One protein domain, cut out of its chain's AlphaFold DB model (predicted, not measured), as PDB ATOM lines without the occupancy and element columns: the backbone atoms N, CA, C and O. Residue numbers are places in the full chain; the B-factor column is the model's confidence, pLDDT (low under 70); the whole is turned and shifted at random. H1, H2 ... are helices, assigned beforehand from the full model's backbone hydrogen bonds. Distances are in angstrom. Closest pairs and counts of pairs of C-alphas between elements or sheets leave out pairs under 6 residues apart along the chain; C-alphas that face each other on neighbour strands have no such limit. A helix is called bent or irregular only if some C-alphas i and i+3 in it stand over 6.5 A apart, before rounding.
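Overview. This is residues 65 to 161 of the 161 residues of an uncharacterized protein of Lachnospiraceae bacterium (UniProt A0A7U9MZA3). One long helix, H3, makes the spine of an elongated helical domain; H4 folds back beside it, H5 packs on both of them, and the short hairpin of H1 and H2 packs on the first part of H3, on the side away from H4. Beyond residue 110, H3 has H4 alone for company, and this pair of helices makes the far end of the long axis. The printed part has 97 residues with five named helices, in the order H1, H2, H3, H4, H5, and no named strand; the class is all helix. It is only just compact, close to loose, with a radius of gyration of the C-alphas of 14.6 A, and its C-alphas span 46 by 23 by 23 A.

Arrangement. Begin with H3, residues 95 to 122, the hub, which touches the four other helices. Beside it look for H4, residues 124 to 143: the two touch with 33 pairs of C-alphas within 8 A, the closest being those of Tyr 113 and Ala 130, 4.8 A apart. They form a helical hairpin, at a shallow tilt of 24 degrees, opposite ways. Next find H5, residues 147 to 160, which touches residues 99 to 110 alone of H3; the closest C-alphas, of Tyr 99 and Glu 148, are 6.5 A apart. H5 and H3 run the same way at a shallow tilt of 9 degrees. H5 also touches residues 134 to 142 alone of H4, where the closest C-alphas, of Cys 141 and Val 153, are 5.2 A apart; this hairpin has a shallow tilt of 31 degrees, opposite ways. H3, H4 and H5 are a bundle, helices side by side, and it is up and down, each helix running against the one before it in the chain. Now go to H2, residues 80 to 87, which touches residues 97 to 107 alone of H3, closest at the C-alphas of Met 80 and Cys 104, 5.7 A apart. H2 and H3 are a hairpin too, at a shallow tilt of 24 degrees, opposite ways. H1, residues 65 to 76, touches H2 in a further hairpin at a shallow tilt of 8 degrees, opposite ways, with the closest C-alphas, of Val 71 and Ala 83, 4.7 A apart. H1 touches residues 97 to 104 alone of H3, where the closest C-alphas, of Leu 68 and Phe 97, are 7.4 A apart. H1 and H2 are both apart from H4 and from H5. Along the backbone, every O i to N i+4 pair is within hydrogen-bond range in H1 and H2; the count is 20 of 24 in H3, 14 of 16 in H4 and 8 of 10 in H5.

Along the chain. Find C-alpha 95 at (42.440, 23.527, -15.510); from there H3 runs 41.3 A to C-alpha 122 at (54.071, 62.554, -22.337). It is irregular, with C-alphas 96 and 99 7.8 A apart. H4, residues 124 to 143, is 29.6 A long and only just irregular, with C-alphas 125 and 128 6.8 A apart. H5, residues 147 to 160, covers 20.4 A and ends at C-alpha 160, at (56.652, 43.708, -29.376); it is irregular, with C-alphas 148 and 151 7.6 A apart. H1, residues 65 to 76, begins at C-alpha 65, at (30.534, 22.776, -21.414), and is 16.5 A long, while H2, residues 80 to 87, is 10.4 A long.

Size, cuts and confidence. The two C-alphas farthest apart are those of Glu 65 and Pro 124, 46.6 A. The outline is elongated, but only just. The printed part has no cut and ends at residue 161, the chain's last. The links from H1 to H2, H3 to H4 and H4 to H5 are tight, the link from H2 to H3 has 7 residues and is short, and no link is long. In the B-factor column the mean pLDDT of the printed part is 91.2; look at residues 90 to 91, in the link from H2 to H3, for the two residues under 70.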
ATOM      1  N   GLU A  65      30.610  22.592 -19.958       81.62
ATOM      2  CA  GLU A  65      30.534  22.776 -21.414       81.62
ATOM      3  C   GLU A  65      29.856  24.098 -21.800       81.62
ATOM      4  O   GLU A  65      30.360  24.837 -22.646       81.62
ATOM      5  N   GLU A  66      28.744  24.448 -21.152       82.81
ATOM      6  CA  GLU A  66      28.034  25.701 -21.431       82.81
ATOM      7  C   GLU A  66      28.854  26.927 -21.020       82.81
ATOM      8  O   GLU A  66      28.783  27.970 -21.677       82.81
ATOM      9  N   ARG A  67      29.650  26.805 -19.952       86.19
ATOM     10  CA  ARG A  67      30.585  27.850 -19.529       86.19
ATOM     11  C   ARG A  67      31.723  28.025 -20.517       86.19
ATOM     12  O   ARG A  67      32.013  29.158 -20.877       86.19
ATOM     13  N   LEU A  68      32.317  26.935 -20.999       87.44
ATOM     14  CA  LEU A  68      33.373  26.997 -22.011       87.44
ATOM     15  C   LEU A  68      32.900  27.730 -23.270       87.44
ATOM     16  O   LEU A  68      33.531  28.694 -23.694       87.44
ATOM     17  N   LEU A  69      31.724  27.370 -23.787       88.19
ATOM     18  CA  LEU A  69      31.128  28.036 -24.952       88.19
ATOM     19  C   LEU A  69      30.855  29.530 -24.722       88.19
ATOM     20  O   LEU A  69      30.889  30.335 -25.657       88.19
ATOM     21  N   ARG A  70      30.523  29.911 -23.487       88.81
ATOM     22  CA  ARG A  70      30.282  31.304 -23.108       88.81
ATOM     23  C   ARG A  70      31.586  32.089 -23.031       88.81
ATOM     24  O   ARG A  70      31.679  33.131 -23.671       88.81
ATOM     25  N   VAL A  71      32.588  31.533 -22.356       91.00
ATOM     26  CA  VAL A  71      33.944  32.082 -22.249       91.00
ATOM     27  C   VAL A  71      34.546  32.294 -23.639       91.00
ATOM     28  O   VAL A  71      35.007  33.389 -23.947       91.00
ATOM     29  N   GLU A  72      34.451  31.310 -24.535       89.50
ATOM     30  CA  GLU A  72      34.913  31.440 -25.925       89.50
ATOM     31  C   GLU A  72      34.209  32.572 -26.679       89.50
ATOM     32  O   GLU A  72      34.847  33.347 -27.396       89.50
ATOM     33  N   ARG A  73      32.891  32.705 -26.500       90.50
ATOM     34  CA  ARG A  73      32.105  33.771 -27.131       90.50
ATOM     35  C   ARG A  73      32.492  35.152 -26.610       90.50
ATOM     36  O   ARG A  73      32.549  36.091 -27.400       90.50
ATOM     37  N   GLU A  74      32.713  35.286 -25.310       92.44
ATOM     38  CA  GLU A  74      33.104  36.545 -24.673       92.44
ATOM     39  C   GLU A  74      34.520  36.949 -25.075       92.44
ATOM     40  O   GLU A  74      34.727  38.070 -25.541       92.44
ATOM     41  N   MET A  75      35.473  36.012 -25.044       91.12
ATOM     42  CA  MET A  75      36.826  36.242 -25.559       91.12
ATOM     43  C   MET A  75      36.812  36.628 -27.042       91.12
ATOM     44  O   MET A  75      37.504  37.564 -27.437       91.12
ATOM     45  N   GLY A  76      35.983  35.972 -27.862       85.88
ATOM     46  CA  GLY A  76      35.813  36.305 -29.281       85.88
ATOM     47  C   GLY A  76      35.227  37.700 -29.537       85.88
ATOM     48  O   GLY A  76      35.397  38.245 -30.625       85.88
ATOM     49  N   ARG A  77      34.565  38.303 -28.542       88.50
ATOM     50  CA  ARG A  77      34.076  39.695 -28.573       88.50
ATOM     51  C   ARG A  77      35.049  40.693 -27.941       88.50
ATOM     52  O   ARG A  77      34.768  41.888 -27.952       88.50
ATOM     53  N   GLY A  78      36.168  40.222 -27.387       85.62
ATOM     54  CA  GLY A  78      37.101  41.038 -26.606       85.62
ATOM     55  C   GLY A  78      36.630  41.337 -25.177       85.62
ATOM     56  O   GLY A  78      37.249  42.141 -24.483       85.62
ATOM     57  N   GLU A  79      35.562  40.689 -24.702       90.75
ATOM     58  CA  GLU A  79      34.999  40.854 -23.356       90.75
ATOM     59  C   GLU A  79      35.763  40.001 -22.322       90.75
ATOM     60  O   GLU A  79      35.197  39.158 -21.630       90.75
ATOM     61  N   MET A  80      37.078  40.209 -22.219       89.44
ATOM     62  CA  MET A  80      37.968  39.367 -21.403       89.44
ATOM     63  C   MET A  80      37.638  39.402 -19.901       89.44
ATOM     64  O   MET A  80      37.838  38.412 -19.206       89.44
ATOM     65  N   GLU A  81      37.116  40.518 -19.382       87.75
ATOM     66  CA  GLU A  81      36.722  40.623 -17.968       87.75
ATOM     67  C   GLU A  81      35.495  39.761 -17.640       87.75
ATOM     68  O   GLU A  81      35.476  39.108 -16.595       87.75
ATOM     69  N   ASN A  82      34.513  39.710 -18.548       88.75
ATOM     70  CA  ASN A  82      33.340  38.842 -18.413       88.75
ATOM     71  C   ASN A  82      33.777  37.372 -18.464       88.75
ATOM     72  O   ASN A  82      33.449  36.604 -17.558       88.75
ATOM     73  N   ALA A  83      34.664  37.035 -19.410       90.06
ATOM     74  CA  ALA A  83      35.205  35.685 -19.532       90.06
ATOM     75  C   ALA A  83      35.910  35.246 -18.238       90.06
ATOM     76  O   ALA A  83      35.679  34.148 -17.736       90.06
ATOM     77  N   MET A  84      36.720  36.123 -17.631       87.56
ATOM     78  CA  MET A  84      37.362  35.856 -16.337       87.56
ATOM     79  C   MET A  84      36.361  35.667 -15.189       87.56
ATOM     80  O   MET A  84      36.639  34.907 -14.259       87.56
ATOM     81  N   GLN A  85      35.217  36.352 -15.215       86.56
ATOM     82  CA  GLN A  85      34.162  36.167 -14.221       86.56
ATOM     83  C   GLN A  85      33.495  34.792 -14.370       86.56
ATOM     84  O   GLN A  85      33.306  34.099 -13.369       86.56
ATOM     85  N   ASP A  86      33.223  34.368 -15.601       85.44
ATOM     86  CA  ASP A  86      32.577  33.088 -15.904       85.44
ATOM     87  C   ASP A  86      33.510  31.878 -15.746       85.44
ATOM     88  O   ASP A  86      33.067  30.759 -15.456       85.44
ATOM     89  N   MET A  87      34.822  32.088 -15.847       86.88
ATOM     90  CA  MET A  87      35.828  31.091 -15.471       86.88
ATOM     91  C   MET A  87      35.957  30.923 -13.946       86.88
ATOM     92  O   MET A  87      36.327  29.850 -13.485       86.88
ATOM     93  N   ASN A  88      35.605  31.935 -13.145       80.00
ATOM     94  CA  ASN A  88      35.761  31.956 -11.681       80.00
ATOM     95  C   ASN A  88      34.531  31.440 -10.906       80.00
ATOM     96  O   ASN A  88      34.190  31.949  -9.827       80.00
ATOM     97  N   VAL A  89      33.845  30.415 -11.409       71.81
ATOM     98  CA  VAL A  89      32.717  29.828 -10.672       71.81
ATOM     99  C   VAL A  89      33.251  29.168  -9.393       71.81
ATOM    100  O   VAL A  89      34.257  28.470  -9.394       71.81
ATOM    101  N   TYR A  90      32.632  29.490  -8.252       65.94
ATOM    102  CA  TYR A  90      33.098  29.123  -6.902       65.94
ATOM    103  C   TYR A  90      34.469  29.677  -6.468       65.94
ATOM    104  O   TYR A  90      34.987  29.254  -5.434       65.94
ATOM    105  N   LYS A  91      35.020  30.684  -7.167       68.12
ATOM    106  CA  LYS A  91      36.339  31.285  -6.866       68.12
ATOM    107  C   LYS A  91      37.499  30.277  -6.922       68.12
ATOM    108  O   LYS A  91      38.500  30.458  -6.227       68.12
ATOM    109  N   SER A  92      37.352  29.212  -7.705       74.81
ATOM    110  CA  SER A  92      38.372  28.182  -7.904       74.81
ATOM    111  C   SER A  92      38.933  28.223  -9.319       74.81
ATOM    112  O   SER A  92      38.195  28.455 -10.270       74.81
ATOM    113  N   TYR A  93      40.232  27.949  -9.443       76.81
ATOM    114  CA  TYR A  93      40.864  27.679 -10.731       76.81
ATOM    115  C   TYR A  93      40.395  26.328 -11.280       76.81
ATOM    116  O   TYR A  93      40.370  25.333 -10.551       76.81
ATOM    117  N   GLU A  94      40.078  26.292 -12.569       82.19
ATOM    118  CA  GLU A  94      39.700  25.093 -13.311       82.19
ATOM    119  C   GLU A  94      40.673  24.918 -14.483       82.19
ATOM    120  O   GLU A  94      40.753  25.780 -15.356       82.19
ATOM    121  N   ALA A  95      41.403  23.798 -14.506       83.50
ATOM    122  CA  ALA A  95      42.440  23.527 -15.510       83.50
ATOM    123  C   ALA A  95      41.894  23.473 -16.945       83.50
ATOM    124  O   ALA A  95      42.586  23.792 -17.899       83.50
ATOM    125  N   ASP A  96      40.617  23.137 -17.107       83.62
ATOM    126  CA  ASP A  96      39.968  23.088 -18.418       83.62
ATOM    127  C   ASP A  96      39.840  24.462 -19.100       83.62
ATOM    128  O   ASP A  96      39.584  24.534 -20.299       83.62
ATOM    129  N   PHE A  97      40.013  25.544 -18.339       89.00
ATOM    130  CA  PHE A  97      40.009  26.921 -18.828       89.00
ATOM    131  C   PHE A  97      41.421  27.525 -18.892       89.00
ATOM    132  O   PHE A  97      41.554  28.737 -19.035       89.00
ATOM    133  N   GLU A  98      42.480  26.718 -18.764       90.50
ATOM    134  CA  GLU A  98      43.873  27.186 -18.713       90.50
ATOM    135  C   GLU A  98      44.234  28.081 -19.905       90.50
ATOM    136  O   GLU A  98      44.696  29.206 -19.710       90.50
ATOM    137  N   TYR A  99      43.897  27.654 -21.127       91.56
ATOM    138  CA  TYR A  99      44.141  28.455 -22.328       91.56
ATOM    139  C   TYR A  99      43.417  29.813 -22.279       91.56
ATOM    140  O   TYR A  99      43.962  30.836 -22.692       91.56
ATOM    141  N   ALA A 100      42.191  29.847 -21.753       92.75
ATOM    142  CA  ALA A 100      41.382  31.055 -21.678       92.75
ATOM    143  C   ALA A 100      41.928  32.021 -20.614       92.75
ATOM    144  O   ALA A 100      42.040  33.223 -20.865       92.75
ATOM    145  N   TRP A 101      42.364  31.498 -19.463       92.81
ATOM    146  CA  TRP A 101      43.073  32.268 -18.438       92.81
ATOM    147  C   TRP A 101      44.344  32.908 -18.981       92.81
ATOM    148  O   TRP A 101      44.570  34.106 -18.786       92.81
ATOM    149  N   GLU A 102      45.154  32.116 -19.677       93.56
ATOM    150  CA  GLU A 102      46.407  32.563 -20.269       93.56
ATOM    151  C   GLU A 102      46.162  33.659 -21.320       93.56
ATOM    152  O   GLU A 102      46.788  34.720 -21.269       93.56
ATOM    153  N   ARG A 103      45.156  33.487 -22.189       93.38
ATOM    154  CA  ARG A 103      44.760  34.492 -23.190       93.38
ATOM    155  C   ARG A 103      44.306  35.804 -22.553       93.38
ATOM    156  O   ARG A 103      44.722  36.881 -22.984       93.38
ATOM    157  N   CYS A 104      43.476  35.738 -21.510       93.56
ATOM    158  CA  CYS A 104      43.064  36.929 -20.768       93.56
ATOM    159  C   CYS A 104      44.262  37.626 -20.098       93.56
ATOM    160  O   CYS A 104      44.309  38.860 -20.053       93.56
ATOM    161  N   ALA A 105      45.242  36.862 -19.604       93.62
ATOM    162  CA  ALA A 105      46.463  37.406 -19.014       93.62
ATOM    163  C   ALA A 105      47.333  38.131 -20.053       93.62
ATOM    164  O   ALA A 105      47.747  39.265 -19.791       93.62
ATOM    165  N   MET A 106      47.541  37.534 -21.236       94.56
ATOM    166  CA  MET A 106      48.243  38.173 -22.357       94.56
ATOM    167  C   MET A 106      47.573  39.499 -22.735       94.56
ATOM    168  O   MET A 106      48.219  40.547 -22.714       94.56
ATOM    169  N   TYR A 107      46.257  39.476 -22.978       93.88
ATOM    170  CA  TYR A 107      45.485  40.662 -23.356       93.88
ATOM    171  C   TYR A 107      45.599  41.793 -22.326       93.88
ATOM    172  O   TYR A 107      45.828  42.955 -22.671       93.88
ATOM    173  N   ARG A 108      45.465  41.468 -21.034       94.00
ATOM    174  CA  ARG A 108      45.538  42.464 -19.961       94.00
ATOM    175  C   ARG A 108      46.932  43.073 -19.842       94.00
ATOM    176  O   ARG A 108      47.045  44.290 -19.691       94.00
ATOM    177  N   ALA A 109      47.974  42.246 -19.892       95.50
ATOM    178  CA  ALA A 109      49.351  42.718 -19.827       95.50
ATOM    179  C   ALA A 109      49.688  43.597 -21.041       95.50
ATOM    180  O   ALA A 109      50.247  44.681 -20.872       95.50
ATOM    181  N   TYR A 110      49.246  43.201 -22.237       95.88
ATOM    182  CA  TYR A 110      49.448  43.967 -23.462       95.88
ATOM    183  C   TYR A 110      48.743  45.329 -23.427       95.88
ATOM    184  O   TYR A 110      49.354  46.355 -23.723       95.88
ATOM    185  N   ASN A 111      47.482  45.384 -22.990       95.12
ATOM    186  CA  ASN A 111      46.762  46.653 -22.871       95.12
ATOM    187  C   ASN A 111      47.429  47.615 -21.883       95.12
ATOM    188  O   ASN A 111      47.493  48.818 -22.137       95.12
ATOM    189  N   LEU A 112      47.946  47.098 -20.765       95.88
ATOM    190  CA  LEU A 112      48.692  47.909 -19.806       95.88
ATOM    191  C   LEU A 112      50.014  48.395 -20.406       95.88
ATOM    192  O   LEU A 112      50.327  49.576 -20.272       95.88
ATOM    193  N   TYR A 113      50.745  47.538 -21.121       96.69
ATOM    194  CA  TYR A 113      51.924  47.948 -21.882       96.69
ATOM    195  C   TYR A 113      51.599  49.087 -22.857       96.69
ATOM    196  O   TYR A 113      52.230  50.140 -22.784       96.69
ATOM    197  N   SER A 114      50.583  48.922 -23.707       95.81
ATOM    198  CA  SER A 114      50.187  49.930 -24.695       95.81
ATOM    199  C   SER A 114      49.806  51.258 -24.030       95.81
ATOM    200  O   SER A 114      50.282  52.322 -24.438       95.81
ATOM    201  N   LEU A 115      49.035  51.205 -22.937       96.62
ATOM    202  CA  LEU A 115      48.654  52.381 -22.155       96.62
ATOM    203  C   LEU A 115      49.877  53.122 -21.592       96.62
ATOM    204  O   LEU A 115      49.996  54.337 -21.762       96.62
ATOM    205  N   PHE A 116      50.789  52.411 -20.923       97.12
ATOM    206  CA  PHE A 116      51.970  53.031 -20.315       97.12
ATOM    207  C   PHE A 116      52.999  53.474 -21.355       97.12
ATOM    208  O   PHE A 116      53.638  54.507 -21.167       97.12
ATOM    209  N   SER A 117      53.114  52.768 -22.481       95.56
ATOM    210  CA  SER A 117      53.960  53.184 -23.598       95.56
ATOM    211  C   SER A 117      53.477  54.514 -24.169       95.56
ATOM    212  O   SER A 117      54.279  55.431 -24.341       95.56
ATOM    213  N   GLN A 118      52.169  54.680 -24.385       95.62
ATOM    214  CA  GLN A 118      51.601  55.961 -24.817       95.62
ATOM    215  C   GLN A 118      51.793  57.056 -23.759       95.62
ATOM    216  O   GLN A 118      52.190  58.174 -24.085       95.62
ATOM    217  N   ALA A 119      51.575  56.736 -22.479       95.38
ATOM    218  CA  ALA A 119      51.787  57.681 -21.385       95.38
ATOM    219  C   ALA A 119      53.256  58.125 -21.262       95.38
ATOM    220  O   ALA A 119      53.518  59.282 -20.927       95.38
ATOM    221  N   SER A 120      54.211  57.242 -21.577       96.00
ATOM    222  CA  SER A 120      55.646  57.540 -21.524       96.00
ATOM    223  C   SER A 120      56.081  58.616 -22.520       96.00
ATOM    224  O   SER A 120      57.004  59.376 -22.228       96.00
ATOM    225  N   ALA A 121      55.359  58.762 -23.638       92.69
ATOM    226  CA  ALA A 121      55.595  59.833 -24.604       92.69
ATOM    227  C   ALA A 121      55.324  61.225 -24.005       92.69
ATOM    228  O   ALA A 121      55.965  62.202 -24.390       92.69
ATOM    229  N   ALA A 122      54.392  61.319 -23.050       93.94
ATOM    230  CA  ALA A 122      54.071  62.554 -22.337       93.94
ATOM    231  C   ALA A 122      54.856  62.706 -21.022       93.94
ATOM    232  O   ALA A 122      55.195  63.822 -20.631       93.94
ATOM    233  N   ASN A 123      55.131  61.600 -20.325       94.62
ATOM    234  CA  ASN A 123      55.880  61.591 -19.075       94.62
ATOM    235  C   ASN A 123      56.828  60.377 -19.007       94.62
ATOM    236  O   ASN A 123      56.361  59.266 -18.735       94.62
ATOM    237  N   PRO A 124      58.152  60.587 -19.137       94.06
ATOM    238  CA  PRO A 124      59.152  59.517 -19.105       94.06
ATOM    239  C   PRO A 124      59.129  58.640 -17.848       94.06
ATOM    240  O   PRO A 124      59.650  57.528 -17.886       94.06
ATOM    241  N   ALA A 125      58.518  59.098 -16.747       94.06
ATOM    242  CA  ALA A 125      58.363  58.296 -15.535       94.06
ATOM    243  C   ALA A 125      57.645  56.959 -15.791       94.06
ATOM    244  O   ALA A 125      57.970  55.983 -15.131       94.06
ATOM    245  N   TYR A 126      56.738  56.900 -16.774       95.31
ATOM    246  CA  TYR A 126      55.969  55.694 -17.104       95.31
ATOM    247  C   TYR A 126      56.709  54.674 -17.980       95.31
ATOM    248  O   TYR A 126      56.189  53.584 -18.224       95.31
ATOM    249  N   ALA A 127      57.907  55.002 -18.476       94.62
ATOM    250  CA  ALA A 127      58.674  54.092 -19.327       94.62
ATOM    251  C   ALA A 127      59.041  52.792 -18.590       94.62
ATOM    252  O   ALA A 127      59.077  51.723 -19.197       94.62
ATOM    253  N   SER A 128      59.264  52.869 -17.273       96.00
ATOM    254  CA  SER A 128      59.607  51.699 -16.460       96.00
ATOM    255  C   SER A 128      58.439  50.717 -16.329       96.00
ATOM    256  O   SER A 128      58.619  49.503 -16.413       96.00
ATOM    257  N   GLU A 129      57.222  51.236 -16.189       96.06
ATOM    258  CA  GLU A 129      55.990  50.466 -16.119       96.06
ATOM    259  C   GLU A 129      55.663  49.843 -17.471       96.06
ATOM    260  O   GLU A 129      55.282  48.672 -17.510       96.06
ATOM    261  N   ALA A 130      55.849  50.590 -18.563       96.44
ATOM    262  CA  ALA A 130      55.700  50.064 -19.915       96.44
ATOM    263  C   ALA A 130      56.629  48.860 -20.126       96.44
ATOM    264  O   ALA A 130      56.158  47.777 -20.471       96.44
ATOM    265  N   GLU A 131      57.920  49.002 -19.811       96.50
ATOM    266  CA  GLU A 131      58.885  47.908 -19.943       96.50
ATOM    267  C   GLU A 131      58.521  46.708 -19.060       96.50
ATOM    268  O   GLU A 131      58.587  45.564 -19.502       96.50
ATOM    269  N   ARG A 132      58.048  46.942 -17.830       97.00
ATOM    270  CA  ARG A 132      57.591  45.861 -16.945       97.00
ATOM    271  C   ARG A 132      56.468  45.038 -17.579       97.00
ATOM    272  O   ARG A 132      56.513  43.812 -17.522       97.00
ATOM    273  N   TYR A 133      55.459  45.691 -18.156       97.50
ATOM    274  CA  TYR A 133      54.349  44.979 -18.793       97.50
ATOM    275  C   TYR A 133      54.759  44.326 -20.113       97.50
ATOM    276  O   TYR A 133      54.312  43.216 -20.379       97.50
ATOM    277  N   ARG A 134      55.659  44.942 -20.888       96.81
ATOM    278  CA  ARG A 134      56.276  44.308 -22.062       96.81
ATOM    279  C   ARG A 134      56.945  42.986 -21.681       96.81
ATOM    280  O   ARG A 134      56.647  41.961 -22.282       96.81
ATOM    281  N   GLN A 135      57.801  42.994 -20.655       97.19
ATOM    282  CA  GLN A 135      58.461  41.779 -20.165       97.19
ATOM    283  C   GLN A 135      57.452  40.741 -19.666       97.19
ATOM    284  O   GLN A 135      57.626  39.552 -19.910       97.19
ATOM    285  N   GLN A 136      56.366  41.180 -19.025       96.88
ATOM    286  CA  GLN A 136      55.296  40.282 -18.597       96.88
ATOM    287  C   GLN A 136      54.582  39.614 -19.782       96.88
ATOM    288  O   GLN A 136      54.337  38.414 -19.725       96.88
ATOM    289  N   VAL A 137      54.264  40.351 -20.855       96.75
ATOM    290  CA  VAL A 137      53.664  39.763 -22.068       96.75
ATOM    291  C   VAL A 137      54.622  38.762 -22.705       96.75
ATOM    292  O   VAL A 137      54.206  37.643 -22.992       96.75
ATOM    293  N   LEU A 138      55.897  39.133 -22.872       96.81
ATOM    294  CA  LEU A 138      56.924  38.246 -23.425       96.81
ATOM    295  C   LEU A 138      57.044  36.958 -22.612       96.81
ATOM    296  O   LEU A 138      57.053  35.875 -23.184       96.81
ATOM    297  N   GLN A 139      57.082  37.068 -21.283       96.56
ATOM    298  CA  GLN A 139      57.142  35.906 -20.409       96.56
ATOM    299  C   GLN A 139      55.931  34.988 -20.610       96.56
ATOM    300  O   GLN A 139      56.117  33.798 -20.821       96.56
ATOM    301  N   ILE A 140      54.707  35.529 -20.604       95.88
ATOM    302  CA  ILE A 140      53.497  34.718 -20.816       95.88
ATOM    303  C   ILE A 140      53.529  34.048 -22.198       95.88
ATOM    304  O   ILE A 140      53.162  32.886 -22.320       95.88
ATOM    305  N   CYS A 141      53.987  34.756 -23.232       95.38
ATOM    306  CA  CYS A 141      54.092  34.219 -24.588       95.38
ATOM    307  C   CYS A 141      55.118  33.081 -24.692       95.38
ATOM    308  O   CYS A 141      54.837  32.074 -25.333       95.38
ATOM    309  N   TYR A 142      56.287  33.217 -24.058       94.94
ATOM    310  CA  TYR A 142      57.335  32.190 -24.084       94.94
ATOM    311  C   TYR A 142      57.048  30.994 -23.172       94.94
ATOM    312  O   TYR A 142      57.460  29.881 -23.491       94.94
ATOM    313  N   ASP A 143      56.353  31.220 -22.057       95.25
ATOM    314  CA  ASP A 143      55.950  30.168 -21.120       95.25
ATOM    315  C   ASP A 143      54.661  29.452 -21.577       95.25
ATOM    316  O   ASP A 143      54.301  28.417 -21.009       95.25
ATOM    317  N   SER A 144      53.963  29.982 -22.593       93.00
ATOM    318  CA  SER A 144      52.717  29.409 -23.105       93.00
ATOM    319  C   SER A 144      52.938  27.997 -23.638       93.00
ATOM    320  O   SER A 144      53.818  27.735 -24.460       93.00
ATOM    321  N   SER A 145      52.097  27.076 -23.176       92.38
ATOM    322  CA  SER A 145      52.054  25.692 -23.663       92.38
ATOM    323  C   SER A 145      50.699  25.318 -24.263       92.38
ATOM    324  O   SER A 145      50.515  24.179 -24.694       92.38
ATOM    325  N   CYS A 146      49.765  26.275 -24.312       91.88
ATOM    326  CA  CYS A 146      48.400  26.089 -24.787       91.88
ATOM    327  C   CYS A 146      48.344  26.213 -26.320       91.88
ATOM    328  O   CYS A 146      48.493  27.327 -26.835       91.88
ATOM    329  N   PRO A 147      48.081  25.129 -27.076       92.81
ATOM    330  CA  PRO A 147      48.023  25.191 -28.539       92.81
ATOM    331  C   PRO A 147      46.964  26.173 -29.060       92.81
ATOM    332  O   PRO A 147      47.138  26.801 -30.099       92.81
ATOM    333  N   GLU A 148      45.870  26.365 -28.320       91.69
ATOM    334  CA  GLU A 148      44.790  27.292 -28.669       91.69
ATOM    335  C   GLU A 148      45.235  28.762 -28.677       91.69
ATOM    336  O   GLU A 148      44.534  29.612 -29.235       91.69
ATOM    337  N   ASN A 149      46.365  29.080 -28.037       94.00
ATOM    338  CA  ASN A 149      46.894  30.436 -27.937       94.00
ATOM    339  C   ASN A 149      48.042  30.725 -28.907       94.00
ATOM    340  O   ASN A 149      48.434  31.884 -29.006       94.00
ATOM    341  N   GLU A 150      48.515  29.739 -29.673       95.06
ATOM    342  CA  GLU A 150      49.610  29.899 -30.641       95.06
ATOM    343  C   GLU A 150      49.423  31.120 -31.574       95.06
ATOM    344  O   GLU A 150      50.333  31.948 -31.641       95.06
ATOM    345  N   PRO A 151      48.235  31.378 -32.171       93.94
ATOM    346  CA  PRO A 151      48.044  32.561 -33.021       93.94
ATOM    347  C   PRO A 151      48.152  33.897 -32.270       93.94
ATOM    348  O   PRO A 151      48.498  34.923 -32.853       93.94
ATOM    349  N   TYR A 152      47.817  33.912 -30.977       93.06
ATOM    350  CA  TYR A 152      47.890  35.111 -30.138       93.06
ATOM    351  C   TYR A 152      49.317  35.360 -29.651       93.06
ATOM    352  O   TYR A 152      49.740  36.511 -29.569       93.06
ATOM    353  N   VAL A 153      50.060  34.288 -29.367       95.50
ATOM    354  CA  VAL A 153      51.493  34.343 -29.065       95.50
ATOM    355  C   VAL A 153      52.246  34.950 -30.244       95.50
ATOM    356  O   VAL A 153      52.974  35.923 -30.058       95.50
ATOM    357  N   GLU A 154      52.022  34.442 -31.458       95.38
ATOM    358  CA  GLU A 154      52.641  34.984 -32.674       95.38
ATOM    359  C   GLU A 154      52.326  36.474 -32.858       95.38
ATOM    360  O   GLU A 154      53.235  37.275 -33.083       95.38
ATOM    361  N   LEU A 155      51.053  36.857 -32.697       95.25
ATOM    362  CA  LEU A 155      50.611  38.247 -32.803       95.25
ATOM    363  C   LEU A 155      51.342  39.158 -31.807       95.25
ATOM    364  O   LEU A 155      51.896  40.182 -32.201       95.25
ATOM    365  N   TYR A 156      51.346  38.806 -30.520       95.56
ATOM    366  CA  TYR A 156      51.933  39.670 -29.495       95.56
ATOM    367  C   TYR A 156      53.455  39.722 -29.564       95.56
ATOM    368  O   TYR A 156      54.023  40.776 -29.296       95.56
ATOM    369  N   LEU A 157      54.125  38.630 -29.943       95.12
ATOM    370  CA  LEU A 157      55.565  38.667 -30.188       95.12
ATOM    371  C   LEU A 157      55.888  39.626 -31.338       95.12
ATOM    372  O   LEU A 157      56.750  40.483 -31.173       95.12
ATOM    373  N   GLN A 158      55.137  39.562 -32.441       95.44
ATOM    374  CA  GLN A 158      55.321  40.461 -33.581       95.44
ATOM    375  C   GLN A 158      55.078  41.937 -33.224       95.44
ATOM    376  O   GLN A 158      55.788  42.812 -33.706       95.44
ATOM    377  N   GLU A 159      54.081  42.240 -32.390       93.38
ATOM    378  CA  GLU A 159      53.789  43.618 -31.969       93.38
ATOM    379  C   GLU A 159      54.798  44.188 -30.953       93.38
ATOM    380  O   GLU A 159      54.809  45.396 -30.701       93.38
ATOM    381  N   LEU A 160      55.625  43.331 -30.347       90.75
ATOM    382  CA  LEU A 160      56.652  43.708 -29.376       90.75
ATOM    383  C   LEU A 160      58.077  43.693 -29.956       90.75
ATOM    384  O   LEU A 160      59.018  44.041 -29.235       90.75
ATOM    385  N   GLU A 161      58.269  43.320 -31.218       80.12
ATOM    386  CA  GLU A 161      59.541  43.484 -31.945       80.12
ATOM    387  C   GLU A 161      59.743  44.925 -32.438       80.12
ATOM    388  O   GLU A 161      60.870  45.442 -32.238       80.12
TER     389      GLU A 161